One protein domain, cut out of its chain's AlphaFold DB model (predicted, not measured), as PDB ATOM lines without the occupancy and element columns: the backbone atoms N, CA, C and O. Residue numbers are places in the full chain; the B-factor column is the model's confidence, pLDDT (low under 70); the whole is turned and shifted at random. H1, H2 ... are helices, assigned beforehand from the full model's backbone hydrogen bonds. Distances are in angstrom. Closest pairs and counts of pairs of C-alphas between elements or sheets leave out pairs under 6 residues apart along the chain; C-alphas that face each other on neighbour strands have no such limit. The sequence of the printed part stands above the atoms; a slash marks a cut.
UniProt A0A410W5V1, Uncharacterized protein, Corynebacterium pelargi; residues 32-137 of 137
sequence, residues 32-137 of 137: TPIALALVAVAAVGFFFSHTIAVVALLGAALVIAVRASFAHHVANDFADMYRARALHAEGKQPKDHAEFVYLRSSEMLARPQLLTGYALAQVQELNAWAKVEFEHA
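What this domain is: This is residues 32 to 137 of the 137 residues of an uncharacterized protein of Corynebacterium pelargi (UniProt A0A410W5V1). Picture a long rod with one straight helix, H2, as its spine: H1 folds back along the spine near its first end, and H3 folds back near its other end. H4 in turn folds back on H3, and the two ends of the rod stay separate, with H1 apart from H3 and H4. The printed part has 106 residues with four named helices, H1, H2, H3 and H4 in that order, and no named strand; the class is all helix. The whole is extended, with a radius of gyration of the C-alphas of 20.2 A and spans of 65 by 19 by 16 A.

Where its parts are: Find C-alpha 32 at (-35.049, -31.529, 34.059); from there H1 runs through residues 32 to 46, 20.7 A. H2, residues 50 to 89, starts at (-24.847, -13.754, 23.943) and covers 59.1 A. H3 holds residues 94 to 109, 22.3 A. H4, residues 117 to 136, covers 28.8 A and ends at C-alpha 136, (-66.097, -60.735, 26.776).

How they stand to each other: Look at Ala 42 and Ala 53, the closest C-alphas of the hairpin H1 and H2, 3.9 A apart; the helices touch at a shallow tilt of 12 degrees, opposite ways, H2 with residues 52 to 64 alone. H2, H3 and H4 are an up and down bundle, each helix running against the one before it. With residues 77 to 88 alone, H2 touches H3 in a hairpin, at 25 degrees; C-alphas 88 and 94 are closest, 4.4 A. H3 and H4, also a hairpin, touch at 36 degrees, only just steep, closest at C-alphas 98 and 130, 4.9 A. H2 and H4 are close but not clearly touching, with C-alphas 81 and 126 closest at 7.7 A. In H1, H2, H3 and H4 every O i to N i+4 pair is within hydrogen-bond range.

The domain as a whole: The C-alphas of Phe 48 and Gly 91 are farthest apart, 65.7 A. The printed part has no cut and no long link. Residue 137, the chain's last, is the one printed residue with pLDDT under 70.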
ATOM      1  N   THR A  32     -36.020 -32.339  33.311       87.06
ATOM      2  CA  THR A  32     -35.049 -31.529  34.059       87.06
ATOM      3  C   THR A  32     -33.601 -31.774  33.629       87.06
ATOM      4  O   THR A  32     -32.897 -30.784  33.472       87.06
ATOM      5  N   PRO A  33     -33.129 -33.012  33.367       89.38
ATOM      6  CA  PRO A  33     -31.749 -33.220  32.918       89.38
ATOM      7  C   PRO A  33     -31.436 -32.505  31.598       89.38
ATOM      8  O   PRO A  33     -30.378 -31.898  31.456       89.38
ATOM      9  N   ILE A  34     -32.382 -32.522  30.652       89.50
ATOM     10  CA  ILE A  34     -32.240 -31.863  29.347       89.50
ATOM     11  C   ILE A  34     -32.266 -30.343  29.527       89.50
ATOM     12  O   ILE A  34     -31.407 -29.641  28.998       89.50
ATOM     13  N   ALA A  35     -33.218 -29.832  30.311       89.00
ATOM     14  CA  ALA A  35     -33.306 -28.406  30.607       89.00
ATOM     15  C   ALA A  35     -32.043 -27.895  31.326       89.00
ATOM     16  O   ALA A  35     -31.518 -26.849  30.957       89.00
ATOM     17  N   LEU A  36     -31.507 -28.647  32.293       91.00
ATOM     18  CA  LEU A  36     -30.266 -28.307  32.994       91.00
ATOM     19  C   LEU A  36     -29.054 -28.316  32.062       91.00
ATOM     20  O   LEU A  36     -28.230 -27.410  32.148       91.00
ATOM     21  N   ALA A  37     -28.956 -29.287  31.151       92.75
ATOM     22  CA  ALA A  37     -27.897 -29.300  30.145       92.75
ATOM     23  C   ALA A  37     -27.952 -28.043  29.262       92.75
ATOM     24  O   ALA A  37     -26.925 -27.414  29.022       92.75
ATOM     25  N   LEU A  38     -29.150 -27.624  28.844       92.56
ATOM     26  CA  LEU A  38     -29.341 -26.400  28.059       92.56
ATOM     27  C   LEU A  38     -29.005 -25.134  28.856       92.56
ATOM     28  O   LEU A  38     -28.375 -24.228  28.318       92.56
ATOM     29  N   VAL A  39     -29.345 -25.086  30.145       92.38
ATOM     30  CA  VAL A  39     -28.945 -23.983  31.032       92.38
ATOM     31  C   VAL A  39     -27.423 -23.934  31.208       92.38
ATOM     32  O   VAL A  39     -26.840 -22.854  31.153       92.38
ATOM     33  N   ALA A  40     -26.757 -25.081  31.352       92.75
ATOM     34  CA  ALA A  40     -25.299 -25.143  31.434       92.75
ATOM     35  C   ALA A  40     -24.635 -24.669  30.129       92.75
ATOM     36  O   ALA A  40     -23.701 -23.867  30.166       92.75
ATOM     37  N   VAL A  41     -25.162 -25.092  28.972       91.44
ATOM     38  CA  VAL A  41     -24.726 -24.594  27.656       91.44
ATOM     39  C   VAL A  41     -24.948 -23.088  27.543       91.44
ATOM     40  O   VAL A  41     -24.076 -22.393  27.031       91.44
ATOM     41  N   ALA A  42     -26.062 -22.563  28.057       90.75
ATOM     42  CA  ALA A  42     -26.313 -21.129  28.054       90.75
ATOM     43  C   ALA A  42     -25.290 -20.360  28.900       90.75
ATOM     44  O   ALA A  42     -24.761 -19.345  28.447       90.75
ATOM     45  N   ALA A  43     -24.974 -20.864  30.096       89.81
ATOM     46  CA  ALA A  43     -24.008 -20.251  31.004       89.81
ATOM     47  C   ALA A  43     -22.599 -20.199  30.397       89.81
ATOM     48  O   ALA A  43     -21.951 -19.157  30.438       89.81
ATOM     49  N   VAL A  44     -22.141 -21.296  29.783       92.19
ATOM     50  CA  VAL A  44     -20.843 -21.330  29.087       92.19
ATOM     51  C   VAL A  44     -20.884 -20.463  27.830       92.19
ATOM     52  O   VAL A  44     -19.979 -19.667  27.594       92.19
ATOM     53  N   GLY A  45     -21.956 -20.578  27.043       89.19
ATOM     54  CA  GLY A  45     -22.148 -19.843  25.797       89.19
ATOM     55  C   GLY A  45     -22.127 -18.332  25.991       89.19
ATOM     56  O   GLY A  45     -21.599 -17.634  25.134       89.19
ATOM     57  N   PHE A  46     -22.603 -17.830  27.133       89.25
ATOM     58  CA  PHE A  46     -22.607 -16.402  27.454       89.25
ATOM     59  C   PHE A  46     -21.210 -15.766  27.398       89.25
ATOM     60  O   PHE A  46     -21.072 -14.638  26.929       89.25
ATOM     61  N   PHE A  47     -20.165 -16.503  27.794       88.38
ATOM     62  CA  PHE A  47     -18.780 -16.020  27.745       88.38
ATOM     63  C   PHE A  47     -18.229 -15.882  26.318       88.38
ATOM     64  O   PHE A  47     -17.281 -15.130  26.107       88.38
ATOM     65  N   PHE A  48     -18.818 -16.574  25.338       86.81
ATOM     66  CA  PHE A  48     -18.377 -16.542  23.939       86.81
ATOM     67  C   PHE A  48     -19.305 -15.703  23.054       86.81
ATOM     68  O   PHE A  48     -18.845 -14.920  22.228       86.81
ATOM     69  N   SER A  49     -20.621 -15.868  23.203       91.19
ATOM     70  CA  SER A  49     -21.643 -15.167  22.429       91.19
ATOM     71  C   SER A  49     -22.982 -15.151  23.163       91.19
ATOM     72  O   SER A  49     -23.568 -16.190  23.481       91.19
ATOM     73  N   HIS A  50     -23.533 -13.950  23.332       88.75
ATOM     74  CA  HIS A  50     -24.847 -13.754  23.943       88.75
ATOM     75  C   HIS A  50     -25.959 -14.453  23.142       88.75
ATOM     76  O   HIS A  50     -26.916 -14.958  23.724       88.75
ATOM     77  N   THR A  51     -25.815 -14.557  21.817       89.19
ATOM     78  CA  THR A  51     -26.785 -15.245  20.954       89.19
ATOM     79  C   THR A  51     -26.871 -16.738  21.275       89.19
ATOM     80  O   THR A  51     -27.971 -17.281  21.335       89.19
ATOM     81  N   ILE A  52     -25.736 -17.398  21.543       88.81
ATOM     82  CA  ILE A  52     -25.709 -18.826  21.907       88.81
ATOM     83  C   ILE A  52     -26.438 -19.043  23.237       88.81
ATOM     84  O   ILE A  52     -27.248 -19.964  23.353       88.81
ATOM     85  N   ALA A  53     -26.207 -18.161  24.214       88.12
ATOM     86  CA  ALA A  53     -26.883 -18.223  25.505       88.12
ATOM     87  C   ALA A  53     -28.407 -18.083  25.373       88.12
ATOM     88  O   ALA A  53     -29.154 -18.889  25.931       88.12
ATOM     89  N   VAL A  54     -28.872 -17.108  24.587       92.56
ATOM     90  CA  VAL A  54     -30.307 -16.880  24.357       92.56
ATOM     91  C   VAL A  54     -30.958 -18.078  23.664       92.56
ATOM     92  O   VAL A  54     -32.005 -18.542  24.112       92.56
ATOM     93  N   VAL A  55     -30.338 -18.621  22.612       93.94
ATOM     94  CA  VAL A  55     -30.879 -19.788  21.891       93.94
ATOM     95  C   VAL A  55     -30.976 -21.009  22.810       93.94
ATOM     96  O   VAL A  55     -31.996 -21.701  22.804       93.94
ATOM     97  N   ALA A  56     -29.965 -21.254  23.646       90.75
ATOM     98  CA  ALA A  56     -29.981 -22.361  24.597       90.75
ATOM     99  C   ALA A  56     -31.085 -22.206  25.664       90.75
ATOM    100  O   ALA A  56     -31.796 -23.172  25.954       90.75
ATOM    101  N   LEU A  57     -31.300 -20.993  26.192       92.88
ATOM    102  CA  LEU A  57     -32.389 -20.716  27.140       92.88
ATOM    103  C   LEU A  57     -33.775 -20.880  26.506       92.88
ATOM    104  O   LEU A  57     -34.662 -21.467  27.128       92.88
ATOM    105  N   LEU A  58     -33.962 -20.419  25.266       95.31
ATOM    106  CA  LEU A  58     -35.205 -20.644  24.520       95.31
ATOM    107  C   LEU A  58     -35.461 -22.140  24.309       95.31
ATOM    108  O   LEU A  58     -36.586 -22.605  24.499       95.31
ATOM    109  N   GLY A  59     -34.417 -22.911  23.994       94.31
ATOM    110  CA  GLY A  59     -34.497 -24.368  23.924       94.31
ATOM    111  C   GLY A  59     -34.942 -24.993  25.251       94.31
ATOM    112  O   GLY A  59     -35.826 -25.849  25.261       94.31
ATOM    113  N   ALA A  60     -34.379 -24.545  26.379       92.12
ATOM    114  CA  ALA A  60     -34.748 -25.053  27.702       92.12
ATOM    115  C   ALA A  60     -36.221 -24.764  28.026       92.12
ATOM    116  O   ALA A  60     -36.947 -25.658  28.471       92.12
ATOM    117  N   ALA A  61     -36.679 -23.541  27.745       93.25
ATOM    118  CA  ALA A  61     -38.070 -23.146  27.927       93.25
ATOM    119  C   ALA A  61     -39.020 -24.001  27.070       93.25
ATOM    120  O   ALA A  61     -40.038 -24.483  27.571       93.25
ATOM    121  N   LEU A  62     -38.660 -24.254  25.807       94.88
ATOM    122  CA  LEU A  62     -39.447 -25.091  24.905       94.88
ATOM    123  C   LEU A  62     -39.572 -26.530  25.424       94.88
ATOM    124  O   LEU A  62     -40.672 -27.077  25.450       94.88
ATOM    125  N   VAL A  63     -38.473 -27.134  25.887       92.69
ATOM    126  CA  VAL A  63     -38.478 -28.494  26.456       92.69
ATOM    127  C   VAL A  63     -39.421 -28.591  27.658       92.69
ATOM    128  O   VAL A  63     -40.197 -29.545  27.766       92.69
ATOM    129  N   ILE A  64     -39.391 -27.596  28.547       91.94
ATOM    130  CA  ILE A  64     -40.276 -27.541  29.717       91.94
ATOM    131  C   ILE A  64     -41.741 -27.407  29.279       91.94
ATOM    132  O   ILE A  64     -42.590 -28.147  29.781       91.94
ATOM    133  N   ALA A  65     -42.035 -26.515  28.327       91.62
ATOM    134  CA  ALA A  65     -43.389 -26.283  27.824       91.62
ATOM    135  C   ALA A  65     -43.979 -27.531  27.145       91.62
ATOM    136  O   ALA A  65     -45.098 -27.941  27.461       91.62
ATOM    137  N   VAL A  66     -43.202 -28.186  26.279       91.94
ATOM    138  CA  VAL A  66     -43.601 -29.436  25.617       91.94
ATOM    139  C   VAL A  66     -43.893 -30.515  26.658       91.94
ATOM    140  O   VAL A  66     -44.950 -31.144  26.620       91.94
ATOM    141  N   ARG A  67     -43.010 -30.695  27.649       90.88
ATOM    142  CA  ARG A  67     -43.221 -31.675  28.724       90.88
ATOM    143  C   ARG A  67     -44.472 -31.372  29.551       90.88
ATOM    144  O   ARG A  67     -45.177 -32.308  29.921       90.88
ATOM    145  N   ALA A  68     -44.752 -30.103  29.847       88.62
ATOM    146  CA  ALA A  68     -45.956 -29.702  30.575       88.62
ATOM    147  C   ALA A  68     -47.235 -30.015  29.781       88.62
ATOM    148  O   ALA A  68     -48.172 -30.583  30.338       88.62
ATOM    149  N   SER A  69     -47.240 -29.726  28.477       91.94
ATOM    150  CA  SER A  69     -48.351 -30.074  27.584       91.94
ATOM    151  C   SER A  69     -48.585 -31.588  27.543       91.94
ATOM    152  O   SER A  69     -49.702 -32.037  27.799       91.94
ATOM    153  N   PHE A  70     -47.537 -32.395  27.340       90.25
ATOM    154  CA  PHE A  70     -47.661 -33.857  27.376       90.25
ATOM    155  C   PHE A  70     -48.169 -34.374  28.723       90.25
ATOM    156  O   PHE A  70     -49.023 -35.256  28.751       90.25
ATOM    157  N   ALA A  71     -47.677 -33.830  29.838       89.44
ATOM    158  CA  ALA A  71     -48.143 -34.220  31.165       89.44
ATOM    159  C   ALA A  71     -49.635 -33.923  31.364       89.44
ATOM    160  O   ALA A  71     -50.337 -34.752  31.938       89.44
ATOM    161  N   HIS A  72     -50.121 -32.788  30.858       89.81
ATOM    162  CA  HIS A  72     -51.538 -32.440  30.911       89.81
ATOM    163  C   HIS A  72     -52.394 -33.388  30.063       89.81
ATOM    164  O   HIS A  72     -53.382 -33.922  30.561       89.81
ATOM    165  N   HIS A  73     -51.988 -33.658  28.819       90.81
ATOM    166  CA  HIS A  73     -52.703 -34.599  27.952       90.81
ATOM    167  C   HIS A  73     -52.768 -36.000  28.558       90.81
ATOM    168  O   HIS A  73     -53.845 -36.578  28.630       90.81
ATOM    169  N   VAL A  74     -51.646 -36.508  29.075       89.62
ATOM    170  CA  VAL A  74     -51.616 -37.823  29.723       89.62
ATOM    171  C   VAL A  74     -52.470 -37.853  30.987       89.62
ATOM    172  O   VAL A  74     -53.174 -38.832  31.209       89.62
ATOM    173  N   ALA A  75     -52.466 -36.798  31.804       90.12
ATOM    174  CA  ALA A  75     -53.341 -36.732  32.974       90.12
ATOM    175  C   ALA A  75     -54.828 -36.792  32.588       90.12
ATOM    176  O   ALA A  75     -55.589 -37.521  33.224       90.12
ATOM    177  N   ASN A  76     -55.221 -36.078  31.530       91.38
ATOM    178  CA  ASN A  76     -56.587 -36.123  31.012       91.38
ATOM    179  C   ASN A  76     -56.925 -37.512  30.453       91.38
ATOM    180  O   ASN A  76     -57.974 -38.046  30.788       91.38
ATOM    181  N   ASP A  77     -56.010 -38.142  29.707       93.12
ATOM    182  CA  ASP A  77     -56.202 -39.501  29.187       93.12
ATOM    183  C   ASP A  77     -56.458 -40.511  30.310       93.12
ATOM    184  O   ASP A  77     -57.369 -41.334  30.219       93.12
ATOM    185  N   PHE A  78     -55.687 -40.437  31.399       92.12
ATOM    186  CA  PHE A  78     -55.940 -41.265  32.576       92.12
ATOM    187  C   PHE A  78     -57.308 -40.973  33.191       92.12
ATOM    188  O   PHE A  78     -58.048 -41.911  33.482       92.12
ATOM    189  N   ALA A  79     -57.658 -39.699  33.384       93.12
ATOM    190  CA  ALA A  79     -58.947 -39.316  33.953       93.12
ATOM    191  C   ALA A  79     -60.122 -39.840  33.110       93.12
ATOM    192  O   ALA A  79     -61.066 -40.408  33.664       93.12
ATOM    193  N   ASP A  80     -60.031 -39.725  31.787       93.88
ATOM    194  CA  ASP A  80     -61.044 -40.208  30.851       93.88
ATOM    195  C   ASP A  80     -61.144 -41.738  30.867       93.88
ATOM    196  O   ASP A  80     -62.250 -42.277  30.916       93.88
ATOM    197  N   MET A  81     -60.015 -42.456  30.914       94.50
ATOM    198  CA  MET A  81     -60.019 -43.919  31.015       94.50
ATOM    199  C   MET A  81     -60.612 -44.415  32.340       94.50
ATOM    200  O   MET A  81     -61.428 -45.340  32.342       94.50
ATOM    201  N   TYR A  82     -60.261 -43.796  33.471       93.88
ATOM    202  CA  TYR A  82     -60.860 -44.148  34.764       93.88
ATOM    203  C   TYR A  82     -62.354 -43.823  34.804       93.88
ATOM    204  O   TYR A  82     -63.140 -44.606  35.343       93.88
ATOM    205  N   ARG A  83     -62.766 -42.707  34.196       92.75
ATOM    206  CA  ARG A  83     -64.180 -42.353  34.064       92.75
ATOM    207  C   ARG A  83     -64.934 -43.365  33.203       92.75
ATOM    208  O   ARG A  83     -66.015 -43.786  33.600       92.75
ATOM    209  N   ALA A  84     -64.372 -43.786  32.072       91.81
ATOM    210  CA  ALA A  84     -64.965 -44.812  31.218       91.81
ATOM    211  C   ALA A  84     -65.105 -46.151  31.960       91.81
ATOM    212  O   ALA A  84     -66.166 -46.768  31.914       91.81
ATOM    213  N   ARG A  85     -64.092 -46.556  32.737       91.25
ATOM    214  CA  ARG A  85     -64.166 -47.740  33.610       91.25
ATOM    215  C   ARG A  85     -65.271 -47.630  34.669       91.25
ATOM    216  O   ARG A  85     -65.949 -48.616  34.945       91.25
ATOM    217  N   ALA A  86     -65.483 -46.448  35.248       91.69
ATOM    218  CA  ALA A  86     -66.585 -46.227  36.185       91.69
ATOM    219  C   ALA A  86     -67.957 -46.316  35.489       91.69
ATOM    220  O   ALA A  86     -68.847 -47.008  35.977       91.69
ATOM    221  N   LEU A  87     -68.111 -45.694  34.315       90.12
ATOM    222  CA  LEU A  87     -69.348 -45.754  33.525       90.12
ATOM    223  C   LEU A  87     -69.664 -47.172  33.029       90.12
ATOM    224  O   LEU A  87     -70.830 -47.567  33.003       90.12
ATOM    225  N   HIS A  88     -68.631 -47.956  32.713       90.00
ATOM    226  CA  HIS A  88     -68.760 -49.381  32.437       90.00
ATOM    227  C   HIS A  88     -69.400 -50.121  33.618       90.00
ATOM    228  O   HIS A  88     -70.337 -50.895  33.436       90.00
ATOM    229  N   ALA A  89     -68.916 -49.880  34.841       86.62
ATOM    230  CA  ALA A  89     -69.462 -50.504  36.048       86.62
ATOM    231  C   ALA A  89     -70.918 -50.083  36.331       86.62
ATOM    232  O   ALA A  89     -71.672 -50.843  36.934       86.62
ATOM    233  N   GLU A  90     -71.334 -48.907  35.855       90.31
ATOM    234  CA  GLU A  90     -72.728 -48.447  35.889       90.31
ATOM    235  C   GLU A  90     -73.620 -49.103  34.812       90.31
ATOM    236  O   GLU A  90     -74.818 -48.822  34.756       90.31
ATOM    237  N   GLY A  91     -73.064 -49.961  33.946       81.88
ATOM    238  CA  GLY A  91     -73.799 -50.681  32.901       81.88
ATOM    239  C   GLY A  91     -74.209 -49.820  31.702       81.88
ATOM    240  O   GLY A  91     -75.028 -50.246  30.885       81.88
ATOM    241  N   LYS A  92     -73.666 -48.606  31.572       78.19
ATOM    242  CA  LYS A  92     -73.924 -47.717  30.431       78.19
ATOM    243  C   LYS A  92     -72.942 -48.055  29.320       78.19
ATOM    244  O   LYS A  92     -71.754 -47.894  29.536       78.19
ATOM    245  N   GLN A  93     -73.424 -48.513  28.161       82.31
ATOM    246  CA  GLN A  93     -72.586 -48.817  26.982       82.31
ATOM    247  C   GLN A  93     -71.252 -49.519  27.345       82.31
ATOM    248  O   GLN A  93     -70.177 -49.029  26.995       82.31
ATOM    249  N   PRO A  94     -71.300 -50.643  28.092       83.75
ATOM    250  CA  PRO A  94     -70.106 -51.260  28.671       83.75
ATOM    251  C   PRO A  94     -69.060 -51.594  27.600       83.75
ATOM    252  O   PRO A  94     -67.898 -51.216  27.722       83.75
ATOM    253  N   LYS A  95     -69.491 -52.169  26.475       87.94
ATOM    254  CA  LYS A  95     -68.605 -52.504  25.357       87.94
ATOM    255  C   LYS A  95     -67.829 -51.298  24.811       87.94
ATOM    256  O   LYS A  95     -66.611 -51.377  24.691       87.94
ATOM    257  N   ASP A  96     -68.506 -50.179  24.557       90.69
ATOM    258  CA  ASP A  96     -67.891 -48.973  23.982       90.69
ATOM    259  C   ASP A  96     -66.867 -48.354  24.948       90.69
ATOM    260  O   ASP A  96     -65.810 -47.864  24.543       90.69
ATOM    261  N   HIS A  97     -67.146 -48.402  26.254       91.62
ATOM    262  CA  HIS A  97     -66.217 -47.926  27.277       91.62
ATOM    263  C   HIS A  97     -64.997 -48.836  27.436       91.62
ATOM    264  O   HIS A  97     -63.881 -48.325  27.572       91.62
ATOM    265  N   ALA A  98     -65.177 -50.159  27.392       91.56
ATOM    266  CA  ALA A  98     -64.063 -51.103  27.398       91.56
ATOM    267  C   ALA A  98     -63.191 -50.939  26.141       91.56
ATOM    268  O   ALA A  98     -61.967 -50.846  26.253       91.56
ATOM    269  N   GLU A  99     -63.806 -50.799  24.962       93.62
ATOM    270  CA  GLU A  99     -63.098 -50.555  23.702       93.62
ATOM    271  C   GLU A  99     -62.284 -49.255  23.748       93.62
ATOM    272  O   GLU A  99     -61.091 -49.260  23.435       93.62
ATOM    273  N   PHE A 100     -62.889 -48.155  24.207       94.94
ATOM    274  CA  PHE A 100     -62.199 -46.873  24.357       94.94
ATOM    275  C   PHE A 100     -60.949 -46.995  25.235       94.94
ATOM    276  O   PHE A 100     -59.867 -46.549  24.842       94.94
ATOM    277  N   VAL A 101     -61.076 -47.617  26.413       94.38
ATOM    278  CA  VAL A 101     -59.933 -47.785  27.320       94.38
ATOM    279  C   VAL A 101     -58.881 -48.693  26.693       94.38
ATOM    280  O   VAL A 101     -57.691 -48.389  26.798       94.38
ATOM    281  N   TYR A 102     -59.276 -49.763  26.001       95.25
ATOM    282  CA  TYR A 102     -58.340 -50.669  25.338       95.25
ATOM    283  C   TYR A 102     -57.537 -49.959  24.241       95.25
ATOM    284  O   TYR A 102     -56.303 -50.023  24.243       95.25
ATOM    285  N   LEU A 103     -58.210 -49.233  23.348       95.12
ATOM    286  CA  LEU A 103     -57.562 -48.483  22.273       95.12
ATOM    287  C   LEU A 103     -56.640 -47.398  22.838       95.12
ATOM    288  O   LEU A 103     -55.455 -47.356  22.495       95.12
ATOM    289  N   ARG A 104     -57.137 -46.572  23.768       94.69
ATOM    290  CA  ARG A 104     -56.365 -45.444  24.303       94.69
ATOM    291  C   ARG A 104     -55.150 -45.895  25.109       94.69
ATOM    292  O   ARG A 104     -54.055 -45.361  24.935       94.69
ATOM    293  N   SER A 105     -55.312 -46.911  25.952       94.44
ATOM    294  CA  SER A 105     -54.187 -47.483  26.695       94.44
ATOM    295  C   SER A 105     -53.162 -48.139  25.763       94.44
ATOM    296  O   SER A 105     -51.962 -47.971  25.977       94.44
ATOM    297  N   SER A 106     -53.593 -48.799  24.682       93.88
ATOM    298  CA  SER A 106     -52.684 -49.384  23.684       93.88
ATOM    299  C   SER A 106     -51.849 -48.319  22.966       93.88
ATOM    300  O   SER A 106     -50.640 -48.495  22.795       93.88
ATOM    301  N   GLU A 107     -52.447 -47.178  22.610       93.75
ATOM    302  CA  GLU A 107     -51.720 -46.035  22.036       93.75
ATOM    303  C   GLU A 107     -50.650 -45.489  22.991       93.75
ATOM    304  O   GLU A 107     -49.525 -45.191  22.574       93.75
ATOM    305  N   MET A 108     -50.969 -45.384  24.284       92.81
ATOM    306  CA  MET A 108     -50.012 -44.941  25.302       92.81
ATOM    307  C   MET A 108     -48.876 -45.956  25.495       92.81
ATOM    308  O   MET A 108     -47.710 -45.563  25.616       92.81
ATOM    309  N   LEU A 109     -49.183 -47.257  25.459       93.81
ATOM    310  CA  LEU A 109     -48.188 -48.335  25.537       93.81
ATOM    311  C   LEU A 109     -47.293 -48.426  24.299       93.81
ATOM    312  O   LEU A 109     -46.182 -48.939  24.414       93.81
ATOM    313  N   ALA A 110     -47.710 -47.893  23.147       93.75
ATOM    314  CA  ALA A 110     -46.855 -47.784  21.964       93.75
ATOM    315  C   ALA A 110     -45.725 -46.746  22.134       93.75
ATOM    316  O   ALA A 110     -44.761 -46.742  21.365       93.75
ATOM    317  N   ARG A 111     -45.819 -45.860  23.139       89.56
ATOM    318  CA  ARG A 111     -44.813 -44.823  23.439       89.56
ATOM    319  C   ARG A 111     -44.383 -44.849  24.916       89.56
ATOM    320  O   ARG A 111     -44.439 -43.816  25.594       89.56
ATOM    321  N   PRO A 112     -43.888 -45.990  25.433       88.00
ATOM    322  CA  PRO A 112     -43.629 -46.170  26.862       88.00
ATOM    323  C   PRO A 112     -42.481 -45.287  27.369       88.00
ATOM    324  O   PRO A 112     -42.380 -45.007  28.562       88.00
ATOM    325  N   GLN A 113     -41.611 -44.801  26.476       87.25
ATOM    326  CA  GLN A 113     -40.468 -43.966  26.832       87.25
ATOM    327  C   GLN A 113     -40.855 -42.634  27.482       87.25
ATOM    328  O   GLN A 113     -40.027 -42.084  28.210       87.25
ATOM    329  N   LEU A 114     -42.073 -42.138  27.243       86.06
ATOM    330  CA  LEU A 114     -42.572 -40.880  27.804       86.06
ATOM    331  C   LEU A 114     -43.116 -41.054  29.228       86.06
ATOM    332  O   LEU A 114     -43.050 -40.122  30.033       86.06
ATOM    333  N   LEU A 115     -43.610 -42.249  29.551       89.06
ATOM    334  CA  LEU A 115     -44.261 -42.560  30.819       89.06
ATOM    335  C   LEU A 115     -43.235 -42.873  31.912       89.06
ATOM    336  O   LEU A 115     -42.173 -43.450  31.662       89.06
ATOM    337  N   THR A 116     -43.547 -42.512  33.152       91.88
ATOM    338  CA  THR A 116     -42.810 -43.043  34.308       91.88
ATOM    339  C   THR A 116     -43.133 -44.521  34.518       91.88
ATOM    340  O   THR A 116     -44.119 -45.026  33.989       91.88
ATOM    341  N   GLY A 117     -42.325 -45.230  35.316       90.19
ATOM    342  CA  GLY A 117     -42.620 -46.628  35.660       90.19
ATOM    343  C   GLY A 117     -43.988 -46.789  36.335       90.19
ATOM    344  O   GLY A 117     -44.707 -47.736  36.040       90.19
ATOM    345  N   TYR A 118     -44.379 -45.815  37.162       89.69
ATOM    346  CA  TYR A 118     -45.702 -45.766  37.783       89.69
ATOM    347  C   TYR A 118     -46.824 -45.615  36.749       89.69
ATOM    348  O   TYR A 118     -47.745 -46.427  36.724       89.69
ATOM    349  N   ALA A 119     -46.740 -44.619  35.858       90.12
ATOM    350  CA  ALA A 119     -47.753 -44.442  34.821       90.12
ATOM    351  C   ALA A 119     -47.816 -45.641  33.876       90.12
ATOM    352  O   ALA A 119     -48.905 -46.083  33.531       90.12
ATOM    353  N   LEU A 120     -46.666 -46.204  33.500       93.75
ATOM    354  CA  LEU A 120     -46.612 -47.394  32.661       93.75
ATOM    355  C   LEU A 120     -47.361 -48.566  33.306       93.75
ATOM    356  O   LEU A 120     -48.175 -49.191  32.634       93.75
ATOM    357  N   ALA A 121     -47.146 -48.817  34.600       93.31
ATOM    358  CA  ALA A 121     -47.863 -49.858  35.331       93.31
ATOM    359  C   ALA A 121     -49.382 -49.609  35.349       93.31
ATOM    360  O   ALA A 121     -50.155 -50.530  35.096       93.31
ATOM    361  N   GLN A 122     -49.819 -48.363  35.564       93.00
ATOM    362  CA  GLN A 122     -51.248 -48.030  35.547       93.00
ATOM    363  C   GLN A 122     -51.885 -48.189  34.159       93.00
ATOM    364  O   GLN A 122     -52.992 -48.711  34.055       93.00
ATOM    365  N   VAL A 123     -51.199 -47.781  33.082       94.12
ATOM    366  CA  VAL A 123     -51.700 -48.011  31.715       94.12
ATOM    367  C   VAL A 123     -51.775 -49.510  31.420       94.12
ATOM    368  O   VAL A 123     -52.747 -49.955  30.818       94.12
ATOM    369  N   GLN A 124     -50.784 -50.297  31.850       95.19
ATOM    370  CA  GLN A 124     -50.800 -51.753  31.680       95.19
ATOM    371  C   GLN A 124     -51.977 -52.404  32.415       95.19
ATOM    372  O   GLN A 124     -52.632 -53.274  31.845       95.19
ATOM    373  N   GLU A 125     -52.283 -51.964  33.639       94.62
ATOM    374  CA  GLU A 125     -53.449 -52.442  34.390       94.62
ATOM    375  C   GLU A 125     -54.761 -52.107  33.667       94.62
ATOM    376  O   GLU A 125     -55.603 -52.985  33.472       94.62
ATOM    377  N   LEU A 126     -54.920 -50.856  33.220       93.94
ATOM    378  CA  LEU A 126     -56.099 -50.417  32.469       93.94
ATOM    379  C   LEU A 126     -56.254 -51.182  31.152       93.94
ATOM    380  O   LEU A 126     -57.364 -51.586  30.818       93.94
ATOM    381  N   ASN A 127     -55.155 -51.422  30.434       95.81
ATOM    382  CA  ASN A 127     -55.166 -52.189  29.192       95.81
ATOM    383  C   ASN A 127     -55.563 -53.648  29.427       95.81
ATOM    384  O   ASN A 127     -56.391 -54.176  28.693       95.81
ATOM    385  N   ALA A 128     -55.007 -54.291  30.459       94.88
ATOM    386  CA  ALA A 128     -55.326 -55.674  30.796       94.88
ATOM    387  C   ALA A 128     -56.798 -55.833  31.195       94.88
ATOM    388  O   ALA A 128     -57.463 -56.746  30.709       94.88
ATOM    389  N   TRP A 129     -57.315 -54.919  32.023       94.75
ATOM    390  CA  TRP A 129     -58.736 -54.873  32.363       94.75
ATOM    391  C   TRP A 129     -59.603 -54.699  31.109       94.75
ATOM    392  O   TRP A 129     -60.483 -55.516  30.856       94.75
ATOM    393  N   ALA A 130     -59.314 -53.679  30.300       93.12
ATOM    394  CA  ALA A 130     -60.111 -53.349  29.127       93.12
ATOM    395  C   ALA A 130     -60.070 -54.444  28.060       93.12
ATOM    396  O   ALA A 130     -61.078 -54.691  27.414       93.12
ATOM    397  N   LYS A 131     -58.934 -55.131  27.898       93.31
ATOM    398  CA  LYS A 131     -58.808 -56.271  26.987       93.31
ATOM    399  C   LYS A 131     -59.735 -57.412  27.395       93.31
ATOM    400  O   LYS A 131     -60.460 -57.924  26.551       93.31
ATOM    401  N   VAL A 132     -59.716 -57.797  28.675       92.75
ATOM    402  CA  VAL A 132     -60.600 -58.855  29.187       92.75
ATOM    403  C   VAL A 132     -62.054 -58.446  28.997       92.75
ATOM    404  O   VAL A 132     -62.832 -59.222  28.458       92.75
ATOM    405  N   GLU A 133     -62.404 -57.225  29.381       90.44
ATOM    406  CA  GLU A 133     -63.784 -56.759  29.317       90.44
ATOM    407  C   GLU A 133     -64.284 -56.626  27.870       90.44
ATOM    408  O   GLU A 133     -65.369 -57.088  27.552       90.44
ATOM    409  N   PHE A 134     -63.469 -56.089  26.959       85.75
ATOM    410  CA  PHE A 134     -63.812 -55.947  25.542       85.75
ATOM    411  C   PHE A 134     -63.935 -57.295  24.816       85.75
ATOM    412  O   PHE A 134     -64.820 -57.459  23.980       85.75
ATOM    413  N   GLU A 135     -63.072 -58.270  25.125       83.06
ATOM    414  CA  GLU A 135     -63.142 -59.614  24.529       83.06
ATOM    415  C   GLU A 135     -64.369 -60.411  25.014       83.06
ATOM    416  O   GLU A 135     -64.788 -61.347  24.329       83.06
ATOM    417  N   HIS A 136     -64.955 -60.043  26.162       73.81
ATOM    418  CA  HIS A 136     -66.097 -60.735  26.776       73.81
ATOM    419  C   HIS A 136     -67.417 -59.929  26.767       73.81
ATOM    420  O   HIS A 136     -68.428 -60.457  27.237       73.81
ATOM    421  N   ALA A 137     -67.431 -58.700  26.228       64.75
ATOM    422  CA  ALA A 137     -68.603 -57.815  26.109       64.75
ATOM    423  C   ALA A 137     -69.270 -57.856  24.722       64.75
ATOM    424  O   ALA A 137     -70.519 -57.817  24.666       64.75
TER     425      ALA A 137